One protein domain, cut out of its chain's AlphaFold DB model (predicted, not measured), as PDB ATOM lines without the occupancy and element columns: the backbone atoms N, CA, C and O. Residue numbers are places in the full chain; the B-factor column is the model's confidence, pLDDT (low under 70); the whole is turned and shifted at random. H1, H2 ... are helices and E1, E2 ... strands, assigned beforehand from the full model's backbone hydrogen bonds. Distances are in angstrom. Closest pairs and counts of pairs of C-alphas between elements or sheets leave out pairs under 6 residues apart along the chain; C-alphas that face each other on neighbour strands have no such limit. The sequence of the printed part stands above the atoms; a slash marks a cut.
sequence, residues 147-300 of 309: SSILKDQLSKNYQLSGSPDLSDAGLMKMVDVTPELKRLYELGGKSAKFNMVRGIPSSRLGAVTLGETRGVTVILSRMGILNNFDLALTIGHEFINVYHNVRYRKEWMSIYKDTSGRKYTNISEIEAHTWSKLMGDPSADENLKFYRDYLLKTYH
ATOM      1  N   SER A 147     -16.193  -4.443  25.050       54.41
ATOM      2  CA  SER A 147     -17.309  -5.275  24.594       54.41
ATOM      3  C   SER A 147     -18.231  -4.432  23.709       54.41
ATOM      4  O   SER A 147     -18.452  -3.252  23.973       54.41
ATOM      5  N   SER A 148     -18.741  -5.020  22.631       72.06
ATOM      6  CA  SER A 148     -19.752  -4.395  21.779       72.06
ATOM      7  C   SER A 148     -20.790  -5.430  21.375       72.06
ATOM      8  O   SER A 148     -20.505  -6.632  21.369       72.06
ATOM      9  N   ILE A 149     -21.994  -4.970  21.025       76.38
ATOM     10  CA  ILE A 149     -23.061  -5.859  20.547       76.38
ATOM     11  C   ILE A 149     -22.614  -6.638  19.302       76.38
ATOM     12  O   ILE A 149     -22.928  -7.816  19.173       76.38
ATOM     13  N   LEU A 150     -21.795  -6.025  18.439       79.69
ATOM     14  CA  LEU A 150     -21.240  -6.685  17.261       79.69
ATOM     15  C   LEU A 150     -20.278  -7.820  17.641       79.69
ATOM     16  O   LEU A 150     -20.382  -8.917  17.094       79.69
ATOM     17  N   LYS A 151     -19.385  -7.601  18.619       78.44
ATOM     18  CA  LYS A 151     -18.486  -8.660  19.111       78.44
ATOM     19  C   LYS A 151     -19.254  -9.825  19.739       78.44
ATOM     20  O   LYS A 151     -18.885 -10.974  19.514       78.44
ATOM     21  N   ASP A 152     -20.302  -9.534  20.507       78.44
ATOM     22  CA  ASP A 152     -21.152 -10.552  21.141       78.44
ATOM     23  C   ASP A 152     -21.945 -11.377  20.113       78.44
ATOM     24  O   ASP A 152     -22.036 -12.596  20.217       78.44
ATOM     25  N   GLN A 153     -22.478 -10.737  19.071       80.56
ATOM     26  CA  GLN A 153     -23.187 -11.439  18.000       80.56
ATOM     27  C   GLN A 153     -22.249 -12.339  17.185       80.56
ATOM     28  O   GLN A 153     -22.574 -13.497  16.919       80.56
ATOM     29  N   LEU A 154     -21.064 -11.835  16.825       81.56
ATOM     30  CA  LEU A 154     -20.072 -12.597  16.063       81.56
ATOM     31  C   LEU A 154     -19.482 -13.762  16.861       81.56
ATOM     32  O   LEU A 154     -19.214 -14.812  16.280       81.56
ATOM     33  N   SER A 155     -19.273 -13.602  18.173       80.06
ATOM     34  CA  SER A 155     -18.755 -14.684  19.021       80.06
ATOM     35  C   SER A 155     -19.752 -15.834  19.175       80.06
ATOM     36  O   SER A 155     -19.332 -16.984  19.270       80.06
ATOM     37  N   LYS A 156     -21.057 -15.536  19.164       80.00
ATOM     38  CA  LYS A 156     -22.134 -16.529  19.275       80.00
ATOM     39  C   LYS A 156     -22.435 -17.242  17.960       80.00
ATOM     40  O   LYS A 156     -22.669 -18.446  17.965       80.00
ATOM     41  N   ASN A 157     -22.452 -16.503  16.850       77.38
ATOM     42  CA  ASN A 157     -23.041 -16.982  15.594       77.38
ATOM     43  C   ASN A 157     -22.028 -17.170  14.456       77.38
ATOM     44  O   ASN A 157     -22.387 -17.651  13.380       77.38
ATOM     45  N   TYR A 158     -20.774 -16.766  14.664       74.44
ATOM     46  CA  TYR A 158     -19.707 -16.849  13.671       74.44
ATOM     47  C   TYR A 158     -18.399 -17.270  14.360       74.44
ATOM     48  O   TYR A 158     -18.403 -18.238  15.116       74.44
ATOM     49  N   GLN A 159     -17.275 -16.595  14.102       76.25
ATOM     50  CA  GLN A 159     -16.005 -16.747  14.825       76.25
ATOM     51  C   GLN A 159     -15.239 -15.421  14.756       76.25
ATOM     52  O   GLN A 159     -14.962 -14.964  13.654       76.25
ATOM     53  N   LEU A 160     -14.860 -14.803  15.879       64.00
ATOM     54  CA  LEU A 160     -14.246 -13.460  15.880       64.00
ATOM     55  C   LEU A 160     -12.870 -13.394  15.193       64.00
ATOM     56  O   LEU A 160     -12.618 -12.496  14.395       64.00
ATOM     57  N   SER A 161     -11.981 -14.337  15.504       64.94
ATOM     58  CA  SER A 161     -10.579 -14.339  15.058       64.94
ATOM     59  C   SER A 161     -10.311 -15.246  13.852       64.94
ATOM     60  O   SER A 161      -9.157 -15.546  13.561       64.94
ATOM     61  N   GLY A 162     -11.361 -15.738  13.191       64.50
ATOM     62  CA  GLY A 162     -11.227 -16.582  12.004       64.50
ATOM     63  C   GLY A 162     -10.797 -15.785  10.773       64.50
ATOM     64  O   GLY A 162     -11.040 -14.576  10.691       64.50
ATOM     65  N   SER A 163     -10.187 -16.478   9.808       72.31
ATOM     66  CA  SER A 163      -9.915 -15.914   8.487       72.31
ATOM     67  C   SER A 163     -11.235 -15.536   7.795       72.31
ATOM     68  O   SER A 163     -12.143 -16.372   7.744       72.31
ATOM     69  N   PRO A 164     -11.352 -14.311   7.262       78.75
ATOM     70  CA  PRO A 164     -12.539 -13.856   6.545       78.75
ATOM     71  C   PRO A 164     -12.837 -14.686   5.295       78.75
ATOM     72  O   PRO A 164     -11.963 -14.888   4.453       78.75
ATOM     73  N   ASP A 165     -14.092 -15.112   5.140       78.31
ATOM     74  CA  ASP A 165     -14.601 -15.625   3.865       78.31
ATOM     75  C   ASP A 165     -15.100 -14.445   3.024       78.31
ATOM     76  O   ASP A 165     -16.170 -13.889   3.267       78.31
ATOM     77  N   LEU A 166     -14.274 -14.044   2.057       81.50
ATOM     78  CA  LEU A 166     -14.510 -12.892   1.186       81.50
ATOM     79  C   LEU A 166     -15.272 -13.257  -0.101       81.50
ATOM     80  O   LEU A 166     -15.316 -12.457  -1.033       81.50
ATOM     81  N   SER A 167     -15.830 -14.469  -0.196       80.06
ATOM     82  CA  SER A 167     -16.767 -14.820  -1.268       80.06
ATOM     83  C   SER A 167     -18.130 -14.165  -1.033       80.06
ATOM     84  O   SER A 167     -18.517 -13.947   0.111       80.06
ATOM     85  N   ASP A 168     -18.910 -13.914  -2.089       78.81
ATOM     86  CA  ASP A 168     -20.263 -13.347  -1.944       78.81
ATOM     87  C   ASP A 168     -21.135 -14.163  -0.971       78.81
ATOM     88  O   ASP A 168     -21.869 -13.598  -0.159       78.81
ATOM     89  N   ALA A 169     -21.017 -15.496  -1.005       81.75
ATOM     90  CA  ALA A 169     -21.722 -16.390  -0.090       81.75
ATOM     91  C   ALA A 169     -21.230 -16.252   1.362       81.75
ATOM     92  O   ALA A 169     -22.049 -16.230   2.280       81.75
ATOM     93  N   GLY A 170     -19.918 -16.131   1.575       85.62
ATOM     94  CA  GLY A 170     -19.317 -15.908   2.891       85.62
ATOM     95  C   GLY A 170     -19.704 -14.566   3.507       85.62
ATOM     96  O   GLY A 170     -20.125 -14.506   4.666       85.62
ATOM     97  N   LEU A 171     -19.647 -13.500   2.705       87.19
ATOM     98  CA  LEU A 171     -20.052 -12.151   3.096       87.19
ATOM     99  C   LEU A 171     -21.532 -12.120   3.492       87.19
ATOM    100  O   LEU A 171     -21.874 -11.653   4.579       87.19
ATOM    101  N   MET A 172     -22.415 -12.686   2.660       90.69
ATOM    102  CA  MET A 172     -23.844 -12.748   2.974       90.69
ATOM    103  C   MET A 172     -24.144 -13.644   4.174       90.69
ATOM    104  O   MET A 172     -24.981 -13.287   4.998       90.69
ATOM    105  N   LYS A 173     -23.414 -14.750   4.352       89.62
ATOM    106  CA  LYS A 173     -23.535 -15.584   5.551       89.62
ATOM    107  C   LYS A 173     -23.231 -14.783   6.816       89.62
ATOM    108  O   LYS A 173     -23.993 -14.882   7.772       89.62
ATOM    109  N   MET A 174     -22.160 -13.982   6.833       89.25
ATOM    110  CA  MET A 174     -21.842 -13.111   7.972       89.25
ATOM    111  C   MET A 174     -22.963 -12.099   8.240       89.25
ATOM    112  O   MET A 174     -23.344 -11.908   9.396       89.25
ATOM    113  N   VAL A 175     -23.503 -11.479   7.187       91.25
ATOM    114  CA  VAL A 175     -24.626 -10.536   7.295       91.25
ATOM    115  C   VAL A 175     -25.854 -11.217   7.899       91.25
ATOM    116  O   VAL A 175     -26.433 -10.695   8.847       91.25
ATOM    117  N   ASP A 176     -26.222 -12.402   7.413       91.88
ATOM    118  CA  ASP A 176     -27.438 -13.102   7.829       91.88
ATOM    119  C   ASP A 176     -27.395 -13.590   9.282       91.88
ATOM    120  O   ASP A 176     -28.422 -13.580   9.969       91.88
ATOM    121  N   VAL A 177     -26.219 -14.008   9.757       88.69
ATOM    122  CA  VAL A 177     -26.029 -14.550  11.115       88.69
ATOM    123  C   VAL A 177     -25.660 -13.486  12.153       88.69
ATOM    124  O   VAL A 177     -25.626 -13.788  13.349       88.69
ATOM    125  N   THR A 178     -25.424 -12.240  11.729       87.56
ATOM    126  CA  THR A 178     -25.092 -11.107  12.607       87.56
ATOM    127  C   THR A 178     -26.255 -10.107  12.618       87.56
ATOM    128  O   THR A 178     -26.361  -9.295  11.698       87.56
ATOM    129  N   PRO A 179     -27.143 -10.131  13.634       88.81
ATOM    130  CA  PRO A 179     -28.373  -9.334  13.643       88.81
ATOM    131  C   PRO A 179     -28.189  -7.837  13.374       88.81
ATOM    132  O   PRO A 179     -29.021  -7.243  12.691       88.81
ATOM    133  N   GLU A 180     -27.107  -7.225  13.865       87.50
ATOM    134  CA  GLU A 180     -26.814  -5.812  13.604       87.50
ATOM    135  C   GLU A 180     -26.533  -5.552  12.118       87.50
ATOM    136  O   GLU A 180     -27.108  -4.639  11.529       87.50
ATOM    137  N   LEU A 181     -25.708  -6.388  11.479       90.00
ATOM    138  CA  LEU A 181     -25.410  -6.264  10.049       90.00
ATOM    139  C   LEU A 181     -26.657  -6.522   9.203       90.00
ATOM    140  O   LEU A 181     -26.908  -5.800   8.237       90.00
ATOM    141  N   LYS A 182     -27.472  -7.505   9.596       89.62
ATOM    142  CA  LYS A 182     -28.755  -7.786   8.950       89.62
ATOM    143  C   LYS A 182     -29.702  -6.587   9.017       89.62
ATOM    144  O   LYS A 182     -30.279  -6.226   7.994       89.62
ATOM    145  N   ARG A 183     -29.821  -5.936  10.183       92.31
ATOM    146  CA  ARG A 183     -30.634  -4.718  10.350       92.31
ATOM    147  C   ARG A 183     -30.189  -3.625   9.381       92.31
ATOM    148  O   ARG A 183     -31.021  -3.059   8.678       92.31
ATOM    149  N   LEU A 184     -28.886  -3.347   9.311       87.94
ATOM    150  CA  LEU A 184     -28.338  -2.313   8.425       87.94
ATOM    151  C   LEU A 184     -28.547  -2.650   6.937       87.94
ATOM    152  O   LEU A 184     -28.910  -1.776   6.149       87.94
ATOM    153  N   TYR A 185     -28.394  -3.920   6.554       90.12
ATOM    154  CA  TYR A 185     -28.690  -4.382   5.195       90.12
ATOM    155  C   TYR A 185     -30.163  -4.168   4.819       90.12
ATOM    156  O   TYR A 185     -30.476  -3.730   3.708       90.12
ATOM    157  N   GLU A 186     -31.077  -4.445   5.751       87.25
ATOM    158  CA  GLU A 186     -32.516  -4.226   5.582       87.25
ATOM    159  C   GLU A 186     -32.870  -2.739   5.479       87.25
ATOM    160  O   GLU A 186     -33.649  -2.369   4.598       87.25
ATOM    161  N   LEU A 187     -32.250  -1.877   6.294       84.44
ATOM    162  CA  LEU A 187     -32.391  -0.419   6.191       84.44
ATOM    163  C   LEU A 187     -31.938   0.099   4.825       84.44
ATOM    164  O   LEU A 187     -32.639   0.893   4.198       84.44
ATOM    165  N   GLY A 188     -30.828  -0.427   4.301       78.94
ATOM    166  CA  GLY A 188     -30.364  -0.178   2.936       78.94
ATOM    167  C   GLY A 188     -31.256  -0.767   1.834       78.94
ATOM    168  O   GLY A 188     -30.855  -0.780   0.670       78.94
ATOM    169  N   GLY A 189     -32.439  -1.298   2.157       82.62
ATOM    170  CA  GLY A 189     -33.361  -1.890   1.190       82.62
ATOM    171  C   GLY A 189     -32.831  -3.168   0.544       82.62
ATOM    172  O   GLY A 189     -33.224  -3.478  -0.579       82.62
ATOM    173  N   LYS A 190     -31.908  -3.881   1.209       88.81
ATOM    174  CA  LYS A 190     -31.235  -5.084   0.685       88.81
ATOM    175  C   LYS A 190     -30.533  -4.834  -0.655       88.81
ATOM    176  O   LYS A 190     -30.436  -5.714  -1.505       88.81
ATOM    177  N   SER A 191     -30.075  -3.598  -0.864       81.31
ATOM    178  CA  SER A 191     -29.535  -3.151  -2.153       81.31
ATOM    179  C   SER A 191     -28.013  -3.261  -2.259       81.31
ATOM    180  O   SER A 191     -27.484  -3.124  -3.364       81.31
ATOM    181  N   ALA A 192     -27.323  -3.515  -1.140       79.81
ATOM    182  CA  ALA A 192     -25.867  -3.575  -1.094       79.81
ATOM    183  C   ALA A 192     -25.314  -4.683  -2.006       79.81
ATOM    184  O   ALA A 192     -25.816  -5.810  -2.002       79.81
ATOM    185  N   LYS A 193     -24.273  -4.356  -2.777       81.19
ATOM    186  CA  LYS A 193     -23.554  -5.283  -3.665       81.19
ATOM    187  C   LYS A 193     -22.074  -5.264  -3.338       81.19
ATOM    188  O   LYS A 193     -21.456  -4.207  -3.436       81.19
ATOM    189  N   PHE A 194     -21.513  -6.409  -2.983       80.69
ATOM    190  CA  PHE A 194     -20.099  -6.502  -2.651       80.69
ATOM    191  C   PHE A 194     -19.221  -6.509  -3.902       80.69
ATOM    192  O   PHE A 194     -19.590  -7.050  -4.943       80.69
ATOM    193  N   ASN A 195     -18.056  -5.880  -3.793       78.69
ATOM    194  CA  ASN A 195     -16.994  -5.969  -4.777       78.69
ATOM    195  C   ASN A 195     -15.638  -6.054  -4.071       78.69
ATOM    196  O   ASN A 195     -15.247  -5.141  -3.344       78.69
ATOM    197  N   MET A 196     -14.913  -7.143  -4.293       76.38
ATOM    198  CA  MET A 196     -13.638  -7.392  -3.627       76.38
ATOM    199  C   MET A 196     -12.471  -6.886  -4.469       76.38
ATOM    200  O   MET A 196     -12.287  -7.327  -5.602       76.38
ATOM    201  N   VAL A 197     -11.618  -6.047  -3.885       64.94
ATOM    202  CA  VAL A 197     -10.390  -5.540  -4.519       64.94
ATOM    203  C   VAL A 197      -9.167  -5.858  -3.662       64.94
ATOM    204  O   VAL A 197      -9.292  -6.145  -2.472       64.94
ATOM    205  N   ARG A 198      -7.966  -5.830  -4.249       59.72
ATOM    206  CA  ARG A 198      -6.719  -6.092  -3.510       59.72
ATOM    207  C   ARG A 198      -6.518  -5.073  -2.382       59.72
ATOM    208  O   ARG A 198      -6.374  -5.464  -1.228       59.72
ATOM    209  N   GLY A 199      -6.585  -3.789  -2.715       59.34
ATOM    210  CA  GLY A 199      -6.476  -2.678  -1.779       59.34
ATOM    211  C   GLY A 199      -7.298  -1.484  -2.246       59.34
ATOM    212  O   GLY A 199      -7.615  -1.368  -3.429       59.34
ATOM    213  N   ILE A 200      -7.644  -0.598  -1.315       56.81
ATOM    214  CA  ILE A 200      -8.277   0.688  -1.618       56.81
ATOM    215  C   ILE A 200      -7.276   1.778  -1.220       56.81
ATOM    216  O   ILE A 200      -6.936   1.873  -0.034       56.81
ATOM    217  N   PRO A 201      -6.770   2.581  -2.177       51.62
ATOM    218  CA  PRO A 201      -5.860   3.676  -1.867       51.62
ATOM    219  C   PRO A 201      -6.531   4.663  -0.913       51.62
ATOM    220  O   PRO A 201      -7.604   5.189  -1.214       51.62
ATOM    221  N   SER A 202      -5.908   4.933   0.234       51.97
ATOM    222  CA  SER A 202      -6.399   5.973   1.133       51.97
ATOM    223  C   SER A 202      -5.977   7.354   0.640       51.97
ATOM    224  O   SER A 202      -4.896   7.541   0.084       51.97
ATOM    225  N   SER A 203      -6.795   8.369   0.927       46.56
ATOM    226  CA  SER A 203      -6.373   9.770   0.829       46.56
ATOM    227  C   SER A 203      -5.326  10.146   1.890       46.56
ATOM    228  O   SER A 203      -4.797  11.258   1.860       46.56
ATOM    229  N   ARG A 204      -5.048   9.255   2.852       43.19
ATOM    230  CA  ARG A 204      -3.986   9.396   3.854       43.19
ATOM    231  C   ARG A 204      -2.735   8.658   3.376       43.19
ATOM    232  O   ARG A 204      -2.796   7.479   3.035       43.19
ATOM    233  N   LEU A 205      -1.601   9.358   3.364       38.06
ATOM    234  CA  LEU A 205      -0.311   8.793   2.961       38.06
ATOM    235  C   LEU A 205       0.011   7.557   3.826       38.06
ATOM    236  O   LEU A 205       0.018   7.661   5.049       38.06
ATOM    237  N   GLY A 206       0.265   6.404   3.201       38.50
ATOM    238  CA  GLY A 206       0.647   5.170   3.903       38.50
ATOM    239  C   GLY A 206      -0.502   4.351   4.511       38.50
ATOM    240  O   GLY A 206      -0.228   3.339   5.150       38.50
ATOM    241  N   ALA A 207      -1.765   4.742   4.308       41.75
ATOM    242  CA  ALA A 207      -2.923   3.991   4.793       41.75
ATOM    243  C   ALA A 207      -3.636   3.230   3.660       41.75
ATOM    244  O   ALA A 207      -3.709   3.696   2.522       41.75
ATOM    245  N   VAL A 208      -4.212   2.075   3.990       46.75
ATOM    246  CA  VAL A 208      -5.164   1.350   3.135       46.75
ATOM    247  C   VAL A 208      -6.547   1.520   3.743       46.75
ATOM    248  O   VAL A 208      -6.724   1.311   4.941       46.75
ATOM    249  N   THR A 209      -7.532   1.901   2.934       63.34
ATOM    250  CA  THR A 209      -8.926   1.921   3.387       63.34
ATOM    251  C   THR A 209      -9.486   0.494   3.342       63.34
ATOM    252  O   THR A 209      -9.239  -0.247   2.387       63.34
ATOM    253  N   LEU A 210     -10.213   0.080   4.382       68.00
ATOM    254  CA  LEU A 210     -10.770  -1.275   4.468       68.00
ATOM    255  C   LEU A 210     -12.003  -1.460   3.574       68.00
ATOM    256  O   LEU A 210     -12.177  -2.530   2.990       68.00
ATOM    257  N   GLY A 211     -12.813  -0.408   3.436       70.50
ATOM    258  CA  GLY A 211     -14.016  -0.382   2.614       70.50
ATOM    259  C   GLY A 211     -14.250   0.975   1.945       70.50
ATOM    260  O   GLY A 211     -13.677   1.983   2.346       70.50
ATOM    261  N   GLU A 212     -15.040   0.990   0.875       75.56
ATOM    262  CA  GLU A 212     -15.553   2.220   0.264       75.56
ATOM    263  C   GLU A 212     -16.929   1.953  -0.356       75.56
ATOM    264  O   GLU A 212     -17.101   1.009  -1.133       75.56
ATOM    265  N   THR A 213     -17.905   2.821  -0.093       74.69
ATOM    266  CA  THR A 213     -19.228   2.736  -0.724       74.69
ATOM    267  C   THR A 213     -19.379   3.698  -1.898       74.69
ATOM    268  O   THR A 213     -19.253   4.917  -1.771       74.69
ATOM    269  N   ARG A 214     -19.788   3.160  -3.054       71.75
ATOM    270  CA  ARG A 214     -20.190   3.931  -4.242       71.75
ATOM    271  C   ARG A 214     -21.633   3.627  -4.614       71.75
ATOM    272  O   ARG A 214     -21.934   2.649  -5.298       71.75
ATOM    273  N   GLY A 215     -22.545   4.490  -4.171       78.75
ATOM    274  CA  GLY A 215     -23.980   4.262  -4.324       78.75
ATOM    275  C   GLY A 215     -24.426   3.086  -3.456       78.75
ATOM    276  O   GLY A 215     -24.479   3.214  -2.239       78.75
ATOM    277  N   VAL A 216     -24.734   1.950  -4.078       79.81
ATOM    278  CA  VAL A 216     -25.081   0.704  -3.364       79.81
ATOM    279  C   VAL A 216     -23.973  -0.349  -3.441       79.81
ATOM    280  O   VAL A 216     -24.108  -1.438  -2.892       79.81
ATOM    281  N   THR A 217     -22.880  -0.053  -4.143       79.00
ATOM    282  CA  THR A 217     -21.735  -0.959  -4.238       79.00
ATOM    283  C   THR A 217     -20.827  -0.751  -3.035       79.00
ATOM    284  O   THR A 217     -20.339   0.359  -2.832       79.00
ATOM    285  N   VAL A 218     -20.582  -1.824  -2.289       79.69
ATOM    286  CA  VAL A 218     -19.663  -1.904  -1.153       79.69
ATOM    287  C   VAL A 218     -18.367  -2.535  -1.643       79.69
ATOM    288  O   VAL A 218     -18.329  -3.719  -1.978       79.69
ATOM    289  N   ILE A 219     -17.309  -1.738  -1.730       78.44
ATOM    290  CA  ILE A 219     -15.980  -2.185  -2.140       78.44
ATOM    291  C   ILE A 219     -15.211  -2.570  -0.880       78.44
ATOM    292  O   ILE A 219     -15.182  -1.783   0.058       78.44
ATOM    293  N   LEU A 220     -14.592  -3.748  -0.851       77.75
ATOM    294  CA  LEU A 220     -13.836  -4.242   0.304       77.75
ATOM    295  C   LEU A 220     -12.399  -4.599  -0.090       77.75
ATOM    296  O   LEU A 220     -12.158  -5.207  -1.137       77.75
ATOM    297  N   SER A 221     -11.449  -4.239   0.771       72.31
ATOM    298  CA  SER A 221     -10.017  -4.499   0.605       72.31
ATOM    299  C   SER A 221      -9.625  -5.869   1.161       72.31
ATOM    300  O   SER A 221      -9.744  -6.123   2.359       72.31
ATOM    301  N   ARG A 222      -9.076  -6.744   0.311       66.94
ATOM    302  CA  ARG A 222      -8.534  -8.050   0.731       66.94
ATOM    303  C   ARG A 222      -7.309  -7.912   1.638       66.94
ATOM    304  O   ARG A 222      -7.101  -8.761   2.492       66.94
ATOM    305  N   MET A 223      -6.493  -6.875   1.443       57.41
ATOM    306  CA  MET A 223      -5.235  -6.697   2.180       57.41
ATOM    307  C   MET A 223      -5.410  -6.090   3.572       57.41
ATOM    308  O   MET A 223      -4.509  -6.212   4.395       57.41
ATOM    309  N   GLY A 224      -6.525  -5.404   3.828       58.12
ATOM    310  CA  GLY A 224      -6.746  -4.744   5.115       58.12
ATOM    311  C   GLY A 224      -7.658  -5.490   6.080       58.12
ATOM    312  O   GLY A 224      -7.631  -5.224   7.276       58.12
ATOM    313  N   ILE A 225      -8.465  -6.420   5.577       68.50
ATOM    314  CA  ILE A 225      -9.426  -7.161   6.387       68.50
ATOM    315  C   ILE A 225      -8.749  -8.439   6.896       68.50
ATOM    316  O   ILE A 225      -8.649  -9.429   6.172       68.50
ATOM    317  N   LEU A 226      -8.244  -8.404   8.134       67.06
ATOM    318  CA  LEU A 226      -7.390  -9.468   8.681       67.06
ATOM    319  C   LEU A 226      -8.182 -10.551   9.419       67.06
ATOM    320  O   LEU A 226      -7.770 -11.710   9.458       67.06
ATOM    321  N   ASN A 227      -9.310 -10.182  10.025       72.69
ATOM    322  CA  ASN A 227     -10.161 -11.097  10.780       72.69
ATOM    323  C   ASN A 227     -11.656 -10.790  10.583       72.69
ATOM    324  O   ASN A 227     -12.040  -9.754  10.035       72.69
ATOM    325  N   ASN A 228     -12.517 -11.708  11.020       78.44
ATOM    326  CA  ASN A 228     -13.969 -11.572  10.880       78.44
ATOM    327  C   ASN A 228     -14.556 -10.356  11.614       78.44
ATOM    328  O   ASN A 228     -15.599  -9.852  11.202       78.44
ATOM    329  N   PHE A 229     -13.918  -9.878  12.685       80.00
ATOM    330  CA  PHE A 229     -14.341  -8.651  13.357       80.00
ATOM    331  C   PHE A 229     -14.016  -7.404  12.520       80.00
ATOM    332  O   PHE A 229     -14.890  -6.551  12.367       80.00
ATOM    333  N   ASP A 230     -12.834  -7.334  11.899       74.06
ATOM    334  CA  ASP A 230     -12.478  -6.258  10.958       74.06
ATOM    335  C   ASP A 230     -13.437  -6.246   9.760       74.06
ATOM    336  O   ASP A 230     -13.923  -5.190   9.349       74.06
ATOM    337  N   LEU A 231     -13.759  -7.435   9.232       83.44
ATOM    338  CA  LEU A 231     -14.721  -7.593   8.144       83.44
ATOM    339  C   LEU A 231     -16.099  -7.065   8.552       83.44
ATOM    340  O   LEU A 231     -16.691  -6.271   7.828       83.44
ATOM    341  N   ALA A 232     -16.600  -7.469   9.719       86.56
ATOM    342  CA  ALA A 232     -17.913  -7.061  10.199       86.56
ATOM    343  C   ALA A 232     -18.005  -5.552  10.473       86.56
ATOM    344  O   ALA A 232     -19.006  -4.929  10.116       86.56
ATOM    345  N   LEU A 233     -16.967  -4.954  11.071       84.44
ATOM    346  CA  LEU A 233     -16.891  -3.504  11.264       84.44
ATOM    347  C   LEU A 233     -16.922  -2.767   9.926       84.44
ATOM    348  O   LEU A 233     -17.668  -1.800   9.780       84.44
ATOM    349  N   THR A 234     -16.157  -3.257   8.949       86.88
ATOM    350  CA  THR A 234     -16.106  -2.669   7.609       86.88
ATOM    351  C   THR A 234     -17.464  -2.788   6.914       86.88
ATOM    352  O   THR A 234     -18.007  -1.787   6.465       86.88
ATOM    353  N   ILE A 235     -18.076  -3.978   6.888       89.75
ATOM    354  CA  ILE A 235     -19.395  -4.190   6.269       89.75
ATOM    355  C   ILE A 235     -20.452  -3.277   6.891       89.75
ATOM    356  O   ILE A 235     -21.202  -2.629   6.165       89.75
ATOM    357  N   GLY A 236     -20.532  -3.215   8.222       86.25
ATOM    358  CA  GLY A 236     -21.552  -2.404   8.881       86.25
ATOM    359  C   GLY A 236     -21.348  -0.902   8.668       86.25
ATOM    360  O   GLY A 236     -22.320  -0.195   8.406       86.25
ATOM    361  N   HIS A 237     -20.096  -0.433   8.669       92.00
ATOM    362  CA  HIS A 237     -19.761   0.942   8.295       92.00
ATOM    363  C   HIS A 237     -20.270   1.269   6.883       92.00
ATOM    364  O   HIS A 237     -20.997   2.242   6.676       92.00
ATOM    365  N   GLU A 238     -19.968   0.406   5.913       90.50
ATOM    366  CA  GLU A 238     -20.385   0.615   4.528       90.50
ATOM    367  C   GLU A 238     -21.903   0.478   4.331       90.50
ATOM    368  O   GLU A 238     -22.498   1.202   3.531       90.50
ATOM    369  N   PHE A 239     -22.586  -0.378   5.092       90.75
ATOM    370  CA  PHE A 239     -24.045  -0.493   5.023       90.75
ATOM    371  C   PHE A 239     -24.769   0.777   5.461       90.75
ATOM    372  O   PHE A 239     -25.820   1.091   4.901       90.75
ATOM    373  N   ILE A 240     -24.203   1.547   6.389       86.31
ATOM    374  CA  ILE A 240     -24.739   2.865   6.743       86.31
ATOM    375  C   ILE A 240     -24.624   3.823   5.557       86.31
ATOM    376  O   ILE A 240     -25.598   4.487   5.200       86.31
ATOM    377  N   ASN A 241     -23.479   3.832   4.872       86.44
ATOM    378  CA  ASN A 241     -23.302   4.616   3.652       86.44
ATOM    379  C   ASN A 241     -24.291   4.190   2.545       86.44
ATOM    380  O   ASN A 241     -24.868   5.046   1.867       86.44
ATOM    381  N   VAL A 242     -24.550   2.885   2.381       81.31
ATOM    382  CA  VAL A 242     -25.586   2.374   1.461       81.31
ATOM    383  C   VAL A 242     -26.973   2.861   1.877       81.31
ATOM    384  O   VAL A 242     -27.717   3.376   1.039       81.31
ATOM    385  N   TYR A 243     -27.318   2.750   3.161       89.12
ATOM    386  CA  TYR A 243     -28.594   3.215   3.692       89.12
ATOM    387  C   TYR A 243     -28.814   4.702   3.413       89.12
ATOM    388  O   TYR A 243     -29.841   5.077   2.843       89.12
ATOM    389  N   HIS A 244     -27.829   5.550   3.701       89.81
ATOM    390  CA  HIS A 244     -27.914   6.973   3.396       89.81
ATOM    391  C   HIS A 244     -28.039   7.239   1.895       89.81
ATOM    392  O   HIS A 244     -28.833   8.095   1.492       89.81
ATOM    393  N   ASN A 245     -27.327   6.479   1.052       81.56
ATOM    394  CA  ASN A 245     -27.407   6.633  -0.400       81.56
ATOM    395  C   ASN A 245     -28.813   6.327  -0.927       81.56
ATOM    396  O   ASN A 245     -29.290   7.021  -1.830       81.56
ATOM    397  N   VAL A 246     -29.480   5.327  -0.347       80.94
ATOM    398  CA  VAL A 246     -30.848   4.934  -0.697       80.94
ATOM    399  C   VAL A 246     -31.881   5.903  -0.121       80.94
ATOM    400  O   VAL A 246     -32.811   6.296  -0.827       80.94
ATOM    401  N   ARG A 247     -31.738   6.290   1.150       88.12
ATOM    402  CA  ARG A 247     -32.793   6.973   1.905       88.12
ATOM    403  C   ARG A 247     -32.659   8.490   1.929       88.12
ATOM    404  O   ARG A 247     -33.652   9.176   1.710       88.12
ATOM    405  N   TYR A 248     -31.461   9.004   2.192       84.81
ATOM    406  CA  TYR A 248     -31.271  10.399   2.599       84.81
ATOM    407  C   TYR A 248     -30.499  11.250   1.602       84.81
ATOM    408  O   TYR A 248     -30.572  12.472   1.683       84.81
ATOM    409  N   ARG A 249     -29.798  10.660   0.626       85.31
ATOM    410  CA  ARG A 249     -28.915  11.398  -0.291       85.31
ATOM    411  C   ARG A 249     -29.548  12.655  -0.879       85.31
ATOM    412  O   ARG A 249     -28.981  13.735  -0.766       85.31
ATOM    413  N   LYS A 250     -30.731  12.530  -1.488       82.62
ATOM    414  CA  LYS A 250     -31.427  13.673  -2.106       82.62
ATOM    415  C   LYS A 250     -31.841  14.720  -1.072       82.62
ATOM    416  O   LYS A 250     -31.669  15.914  -1.303       82.62
ATOM    417  N   GLU A 251     -32.376  14.265   0.054       89.06
ATOM    418  CA  GLU A 251     -32.861  15.119   1.134       89.06
ATOM    419  C   GLU A 251     -31.713  15.905   1.777       89.06
ATOM    420  O   GLU A 251     -31.757  17.130   1.829       89.06
ATOM    421  N   TRP A 252     -30.643  15.227   2.189       87.69
ATOM    422  CA  TRP A 252     -29.480  15.851   2.815       87.69
ATOM    423  C   TRP A 252     -28.735  16.768   1.853       87.69
ATOM    424  O   TRP A 252     -28.362  17.874   2.240       87.69
ATOM    425  N   MET A 253     -28.579  16.384   0.580       86.38
ATOM    426  CA  MET A 253     -28.008  17.298  -0.415       86.38
ATOM    427  C   MET A 253     -28.823  18.596  -0.524       86.38
ATOM    428  O   MET A 253     -28.246  19.679  -0.607       86.38
ATOM    429  N   SER A 254     -30.153  18.510  -0.443       89.19
ATOM    430  CA  SER A 254     -31.027  19.686  -0.427       89.19
ATOM    431  C   SER A 254     -30.882  20.505   0.863       89.19
ATOM    432  O   SER A 254     -30.601  21.703   0.799       89.19
ATOM    433  N   ILE A 255     -31.025  19.874   2.034       92.19
ATOM    434  CA  ILE A 255     -30.960  20.530   3.355       92.19
ATOM    435  C   ILE A 255     -29.627  21.268   3.540       92.19
ATOM    436  O   ILE A 255     -29.598  22.408   4.003       92.19
ATOM    437  N   TYR A 256     -28.523  20.646   3.126       86.75
ATOM    438  CA  TYR A 256     -27.174  21.182   3.307       86.75
ATOM    439  C   TYR A 256     -26.673  22.027   2.133       86.75
ATOM    440  O   TYR A 256     -25.508  22.459   2.138       86.75
ATOM    441  N   LYS A 257     -27.539  22.299   1.144       90.06
ATOM    442  CA  LYS A 257     -27.208  23.040  -0.082       90.06
ATOM    443  C   LYS A 257     -25.916  22.497  -0.701       90.06
ATOM    444  O   LYS A 257     -24.926  23.217  -0.867       90.06
ATOM    445  N   ASP A 258     -25.883  21.188  -0.910       77.62
ATOM    446  CA  ASP A 258     -24.749  20.464  -1.467       77.62
ATOM    447  C   ASP A 258     -25.009  20.109  -2.927       77.62
ATOM    448  O   ASP A 258     -25.769  19.196  -3.244       77.62
ATOM    449  N   THR A 259     -24.348  20.829  -3.822       79.62
ATOM    450  CA  THR A 259     -24.417  20.597  -5.267       79.62
ATOM    451  C   THR A 259     -23.401  19.558  -5.745       79.62
ATOM    452  O   THR A 259     -23.563  18.995  -6.822       79.62
ATOM    453  N   SER A 260     -22.371  19.279  -4.942       77.12
ATOM    454  CA  SER A 260     -21.253  18.393  -5.294       77.12
ATOM    455  C   SER A 260     -21.413  16.966  -4.762       77.12
ATOM    456  O   SER A 260     -20.793  16.036  -5.269       77.12
ATOM    457  N   GLY A 261     -22.217  16.792  -3.709       75.31
ATOM    458  CA  GLY A 261     -22.320  15.556  -2.933       75.31
ATOM    459  C   GLY A 261     -21.222  15.390  -1.875       75.31
ATOM    460  O   GLY A 261     -21.288  14.445  -1.094       75.31
ATOM    461  N   ARG A 262     -20.227  16.289  -1.811       76.94
ATOM    462  CA  ARG A 262     -19.111  16.192  -0.856       76.94
ATOM    463  C   ARG A 262     -19.555  16.421   0.587       76.94
ATOM    464  O   ARG A 262     -19.100  15.693   1.464       76.94
ATOM    465  N   LYS A 263     -20.438  17.389   0.862       82.25
ATOM    466  CA  LYS A 263     -20.949  17.613   2.231       82.25
ATOM    467  C   LYS A 263     -21.749  16.401   2.688       82.25
ATOM    468  O   LYS A 263     -21.515  15.906   3.781       82.25
ATOM    469  N   TYR A 264     -22.635  15.905   1.824       87.00
ATOM    470  CA  TYR A 264     -23.416  14.699   2.065       87.00
ATOM    471  C   TYR A 264     -22.515  13.506   2.405       87.00
ATOM    472  O   TYR A 264     -22.737  12.862   3.425       87.00
ATOM    473  N   THR A 265     -21.473  13.249   1.605       82.75
ATOM    474  CA  THR A 265     -20.534  12.153   1.874       82.75
ATOM    475  C   THR A 265     -19.877  12.316   3.242       82.75
ATOM    476  O   THR A 265     -19.928  11.393   4.039       82.75
ATOM    477  N   ASN A 266     -19.349  13.497   3.573       84.69
ATOM    478  CA  ASN A 266     -18.716  13.725   4.879       84.69
ATOM    479  C   ASN A 266     -19.698  13.581   6.059       84.69
ATOM    480  O   ASN A 266     -19.311  13.121   7.128       84.69
ATOM    481  N   ILE A 267     -20.965  13.964   5.884       87.81
ATOM    482  CA  ILE A 267     -22.013  13.760   6.895       87.81
ATOM    483  C   ILE A 267     -22.307  12.264   7.067       87.81
ATOM    484  O   ILE A 267     -22.364  11.782   8.197       87.81
ATOM    485  N   SER A 268     -22.425  11.527   5.960       90.06
ATOM    486  CA  SER A 268     -22.616  10.073   5.963       90.06
ATOM    487  C   SER A 268     -21.473   9.347   6.677       90.06
ATOM    488  O   SER A 268     -21.730   8.502   7.529       90.06
ATOM    489  N   GLU A 269     -20.228   9.743   6.414       87.81
ATOM    490  CA  GLU A 269     -19.031   9.208   7.076       87.81
ATOM    491  C   GLU A 269     -19.024   9.483   8.591       87.81
ATOM    492  O   GLU A 269     -18.634   8.627   9.386       87.81
ATOM    493  N   ILE A 270     -19.497  10.659   9.028       87.19
ATOM    494  CA  ILE A 270     -19.632  10.971  10.461       87.19
ATOM    495  C   ILE A 270     -20.654  10.049  11.131       87.19
ATOM    496  O   ILE A 270     -20.406   9.566  12.236       87.19
ATOM    497  N   GLU A 271     -21.800   9.805  10.500       90.62
ATOM    498  CA  GLU A 271     -22.804   8.870  11.018       90.62
ATOM    499  C   GLU A 271     -22.271   7.430  11.045       90.62
ATOM    500  O   GLU A 271     -22.371   6.761  12.075       90.62
ATOM    501  N   ALA A 272     -21.617   6.984   9.967       87.75
ATOM    502  CA  ALA A 272     -21.036   5.649   9.864       87.75
ATOM    503  C   ALA A 272     -19.956   5.411  10.932       87.75
ATOM    504  O   ALA A 272     -20.005   4.412  11.645       87.75
ATOM    505  N   HIS A 273     -19.040   6.359  11.152       85.62
ATOM    506  CA  HIS A 273     -18.062   6.245  12.239       85.62
ATOM    507  C   HIS A 273     -18.668   6.419  13.635       85.62
ATOM    508  O   HIS A 273     -18.118   5.895  14.605       85.62
ATOM    509  N   THR A 274     -19.803   7.110  13.773       86.75
ATOM    510  CA  THR A 274     -20.531   7.154  15.052       86.75
ATOM    511  C   THR A 274     -21.049   5.762  15.408       86.75
ATOM    512  O   THR A 274     -20.857   5.317  16.539       86.75
ATOM    513  N   TRP A 275     -21.603   5.033  14.436       89.81
ATOM    514  CA  TRP A 275     -21.943   3.622  14.614       89.81
ATOM    515  C   TRP A 275     -20.705   2.757  14.871       89.81
ATOM    516  O   TRP A 275     -20.696   1.998  15.838       89.81
ATOM    517  N   SER A 276     -19.628   2.910  14.087       86.81
ATOM    518  CA  SER A 276     -18.392   2.131  14.274       86.81
ATOM    519  C   SER A 276     -17.851   2.285  15.698       86.81
ATOM    520  O   SER A 276     -17.466   1.299  16.328       86.81
ATOM    521  N   LYS A 277     -17.915   3.502  16.260       84.75
ATOM    522  CA  LYS A 277     -17.553   3.775  17.655       84.75
ATOM    523  C   LYS A 277     -18.406   2.977  18.644       84.75
ATOM    524  O   LYS A 277     -17.856   2.379  19.566       84.75
ATOM    525  N   LEU A 278     -19.730   2.942  18.459       82.94
ATOM    526  CA  LEU A 278     -20.636   2.130  19.290       82.94
ATOM    527  C   LEU A 278     -20.343   0.628  19.165       82.94
ATOM    528  O   LEU A 278     -20.535  -0.125  20.119       82.94
ATOM    529  N   MET A 279     -19.835   0.198  18.009       82.62
ATOM    530  CA  MET A 279     -19.433  -1.186  17.747       82.62
ATOM    531  C   MET A 279     -18.007  -1.524  18.195       82.62
ATOM    532  O   MET A 279     -17.590  -2.682  18.091       82.62
ATOM    533  N   GLY A 280     -17.287  -0.563  18.775       73.50
ATOM    534  CA  GLY A 280     -15.960  -0.769  19.348       73.50
ATOM    535  C   GLY A 280     -14.815  -0.702  18.338       73.50
ATOM    536  O   GLY A 280     -13.774  -1.310  18.586       73.50
ATOM    537  N   ASP A 281     -14.993   0.009  17.221       76.44
ATOM    538  CA  ASP A 281     -13.904   0.367  16.308       76.44
ATOM    539  C   ASP A 281     -12.963   1.390  16.980       76.44
ATOM    540  O   ASP A 281     -13.389   2.513  17.281       76.44
ATOM    541  N   PRO A 282     -11.684   1.044  17.217       66.06
ATOM    542  CA  PRO A 282     -10.729   1.938  17.866       66.06
ATOM    543  C   PRO A 282     -10.338   3.145  16.999       66.06
ATOM    544  O   PRO A 282      -9.901   4.157  17.541       66.06
ATOM    545  N   SER A 283     -10.507   3.068  15.676       68.88
ATOM    546  CA  SER A 283     -10.176   4.158  14.749       68.88
ATOM    547  C   SER A 283     -11.271   5.229  14.661       68.88
ATOM    548  O   SER A 283     -11.052   6.322  14.127       68.88
ATOM    549  N   ALA A 284     -12.462   4.941  15.194       77.31
ATOM    550  CA  ALA A 284     -13.641   5.771  14.994       77.31
ATOM    551  C   ALA A 284     -13.482   7.194  15.545       77.31
ATOM    552  O   ALA A 284     -13.947   8.142  14.918       77.31
ATOM    553  N   ASP A 285     -12.796   7.381  16.677       77.31
ATOM    554  CA  ASP A 285     -12.591   8.714  17.261       77.31
ATOM    555  C   ASP A 285     -11.713   9.619  16.385       77.31
ATOM    556  O   ASP A 285     -12.032  10.797  16.186       77.31
ATOM    557  N   GLU A 286     -10.641   9.071  15.813       73.62
ATOM    558  CA  GLU A 286      -9.766   9.805  14.896       73.62
ATOM    559  C   GLU A 286     -10.492  10.155  13.595       73.62
ATOM    560  O   GLU A 286     -10.402  11.289  13.113       73.62
ATOM    561  N   ASN A 287     -11.270   9.216  13.056       78.50
ATOM    562  CA  ASN A 287     -12.045   9.436  11.840       78.50
ATOM    563  C   ASN A 287     -13.185  10.444  12.046       78.50
ATOM    564  O   ASN A 287     -13.353  11.357  11.234       78.50
ATOM    565  N   LEU A 288     -13.907  10.373  13.168       80.12
ATOM    566  CA  LEU A 288     -14.911  11.374  13.541       80.12
ATOM    567  C   LEU A 288     -14.301  12.770  13.639       80.12
ATOM    568  O   LEU A 288     -14.895  13.734  13.151       80.12
ATOM    569  N   LYS A 289     -13.120  12.895  14.257       80.19
ATOM    570  CA  LYS A 289     -12.399  14.169  14.328       80.19
ATOM    571  C   LYS A 289     -12.045  14.672  12.931       80.19
ATOM    572  O   LYS A 289     -12.322  15.827  12.630       80.19
ATOM    573  N   PHE A 290     -11.489  13.812  12.076       78.31
ATOM    574  CA  PHE A 290     -11.111  14.159  10.706       78.31
ATOM    575  C   PHE A 290     -12.287  14.731   9.899       78.31
ATOM    576  O   PHE A 290     -12.184  15.837   9.366       78.31
ATOM    577  N   TYR A 291     -13.418  14.025   9.851       82.06
ATOM    578  CA  TYR A 291     -14.564  14.451   9.045       82.06
ATOM    579  C   TYR A 291     -15.279  15.682   9.619       82.06
ATOM    580  O   TYR A 291     -15.702  16.561   8.864       82.06
ATOM    581  N   ARG A 292     -15.360  15.811  10.952       84.38
ATOM    582  CA  ARG A 292     -15.890  17.026  11.597       84.38
ATOM    583  C   ARG A 292     -15.013  18.240  11.316       84.38
ATOM    584  O   ARG A 292     -15.535  19.297  10.970       84.38
ATOM    585  N   ASP A 293     -13.696  18.081  11.416       80.06
ATOM    586  CA  ASP A 293     -12.737  19.135  11.092       80.06
ATOM    587  C   ASP A 293     -12.846  19.556   9.626       80.06
ATOM    588  O   ASP A 293     -12.786  20.751   9.335       80.06
ATOM    589  N   TYR A 294     -13.024  18.601   8.711       78.94
ATOM    590  CA  TYR A 294     -13.224  18.891   7.294       78.94
ATOM    591  C   TYR A 294     -14.504  19.705   7.066       78.94
ATOM    592  O   TYR A 294     -14.451  20.774   6.458       78.94
ATOM    593  N   LEU A 295     -15.645  19.272   7.619       81.62
ATOM    594  CA  LEU A 295     -16.903  20.018   7.505       81.62
ATOM    595  C   LEU A 295     -16.809  21.428   8.100       81.62
ATOM    596  O   LEU A 295     -17.290  22.392   7.497       81.62
ATOM    597  N   LEU A 296     -16.152  21.565   9.252       88.62
ATOM    598  CA  LEU A 296     -15.986  22.849   9.920       88.62
ATOM    599  C   LEU A 296     -15.063  23.790   9.137       88.62
ATOM    600  O   LEU A 296     -15.397  24.957   8.951       88.62
ATOM    601  N   LYS A 297     -13.908  23.304   8.669       81.06
ATOM    602  CA  LYS A 297     -12.895  24.135   7.995       81.06
ATOM    603  C   LYS A 297     -13.285  24.480   6.561       81.06
ATOM    604  O   LYS A 297     -13.032  25.597   6.126       81.06
ATOM    605  N   THR A 298     -13.885  23.540   5.833       81.75
ATOM    606  CA  THR A 298     -14.203  23.708   4.407       81.75
ATOM    607  C   THR A 298     -15.588  24.306   4.185       81.75
ATOM    608  O   THR A 298     -15.773  25.071   3.242       81.75
ATOM    609  N   TYR A 299     -16.564  23.982   5.039       85.56
ATOM    610  CA  TYR A 299     -17.957  24.398   4.844       85.56
ATOM    611  C   TYR A 299     -18.530  25.227   5.994       85.56
ATOM    612  O   TYR A 299     -19.719  25.544   5.955       85.56
ATOM    613  N   HIS A 300     -17.728  25.563   7.014       92.00
ATOM    614  CA  HIS A 300     -18.183  26.262   8.224       92.00
ATOM    615  C   HIS A 300     -19.385  25.578   8.890       92.00
ATOM    616  O   HIS A 300     -20.247  26.220   9.488       92.00
TER     617      HIS A 300
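This is residues 147 to 300 of the 309 residues of an uncharacterized protein of Chryseobacterium oncorhynchi (UniProt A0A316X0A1). One long helix, H4, runs through the core; the three-stranded sheet covers one side of it, H3 packs side by side with it, and H6 crosses it. H7 folds back beside H6 as a helical hairpin, H1 and H2 lie near the first part of H4, and H5 lies beyond its last part. The printed part has 154 residues, with named elements in the order H1 H2 H3 E1 E2 E3 H4 H5 H6 H7; the sheet, in the order E1 E3 E2, is mixed, and the class is mostly helix. The whole is compact, with a radius of gyration of the C-alphas of 15.2 A and spans of 44 by 34 by 30 A.

Find C-alpha 149 at (-23.061, -5.859, 20.547), where H1, residues 149 to 157, begins. H2 is residues 168 to 177 and H3 179 to 187. The strands follow: E1, 193 to 197, E2, 211 to 214, and E3, 217 to 221. Look next at C-alpha 228, (-13.969, -11.572, 10.880): from there H4 runs 27.9 A to residue 247. H5 is residues 249 to 255, H6 262 to 278, 24.6 A, and H7 284 to 299, 21.6 A, ending at (-17.957, 24.398, 4.844).

Begin with H4, on the sheet at a height of 8.6 A, over E3 and E2 and along the strands; helix and sheet make two layers. E1 and E3 are parallel, with N 195 and O 218 2.8 A apart; E2 and E3 are an antiparallel hairpin, with N 212 and O 219 2.9 A apart. H3 touches H4 at a shallow tilt of 21 degrees, the same way, closest at C-alphas 181 and 236, 5.6 A. H1 only just touches H4, with 3 pairs of C-alphas within 8 A, closest at 151 and 229, 7.1 A. H2 touches H3 only at the corner, closest at C-alphas 175 and 181, 5.1 A, and only grazes the sheet. H6 touches H4 at a steep tilt of 41 degrees, opposite ways, closest at C-alphas 237 and 272, 5.1 A. H7 touches H6 at a shallow tilt of 22 degrees, opposite ways, closest at C-alphas 277 and 284, 5.1 A. H5 touches residues 263 to 264 of H6 alone, closest at C-alphas 253 and 264, 5.8 A. In each of the seven helices every O i to N i+4 pair is within hydrogen-bond range.

The C-alphas farthest apart, those of Lys 156 and Thr 259, are 44.6 A apart. The printed part has no cut, and its one long link is E1 to E2. The model's pLDDT is under 70 at residue 147 and at residues 160 to 162, 197 to 210, 222 to 226 and 282 to 283.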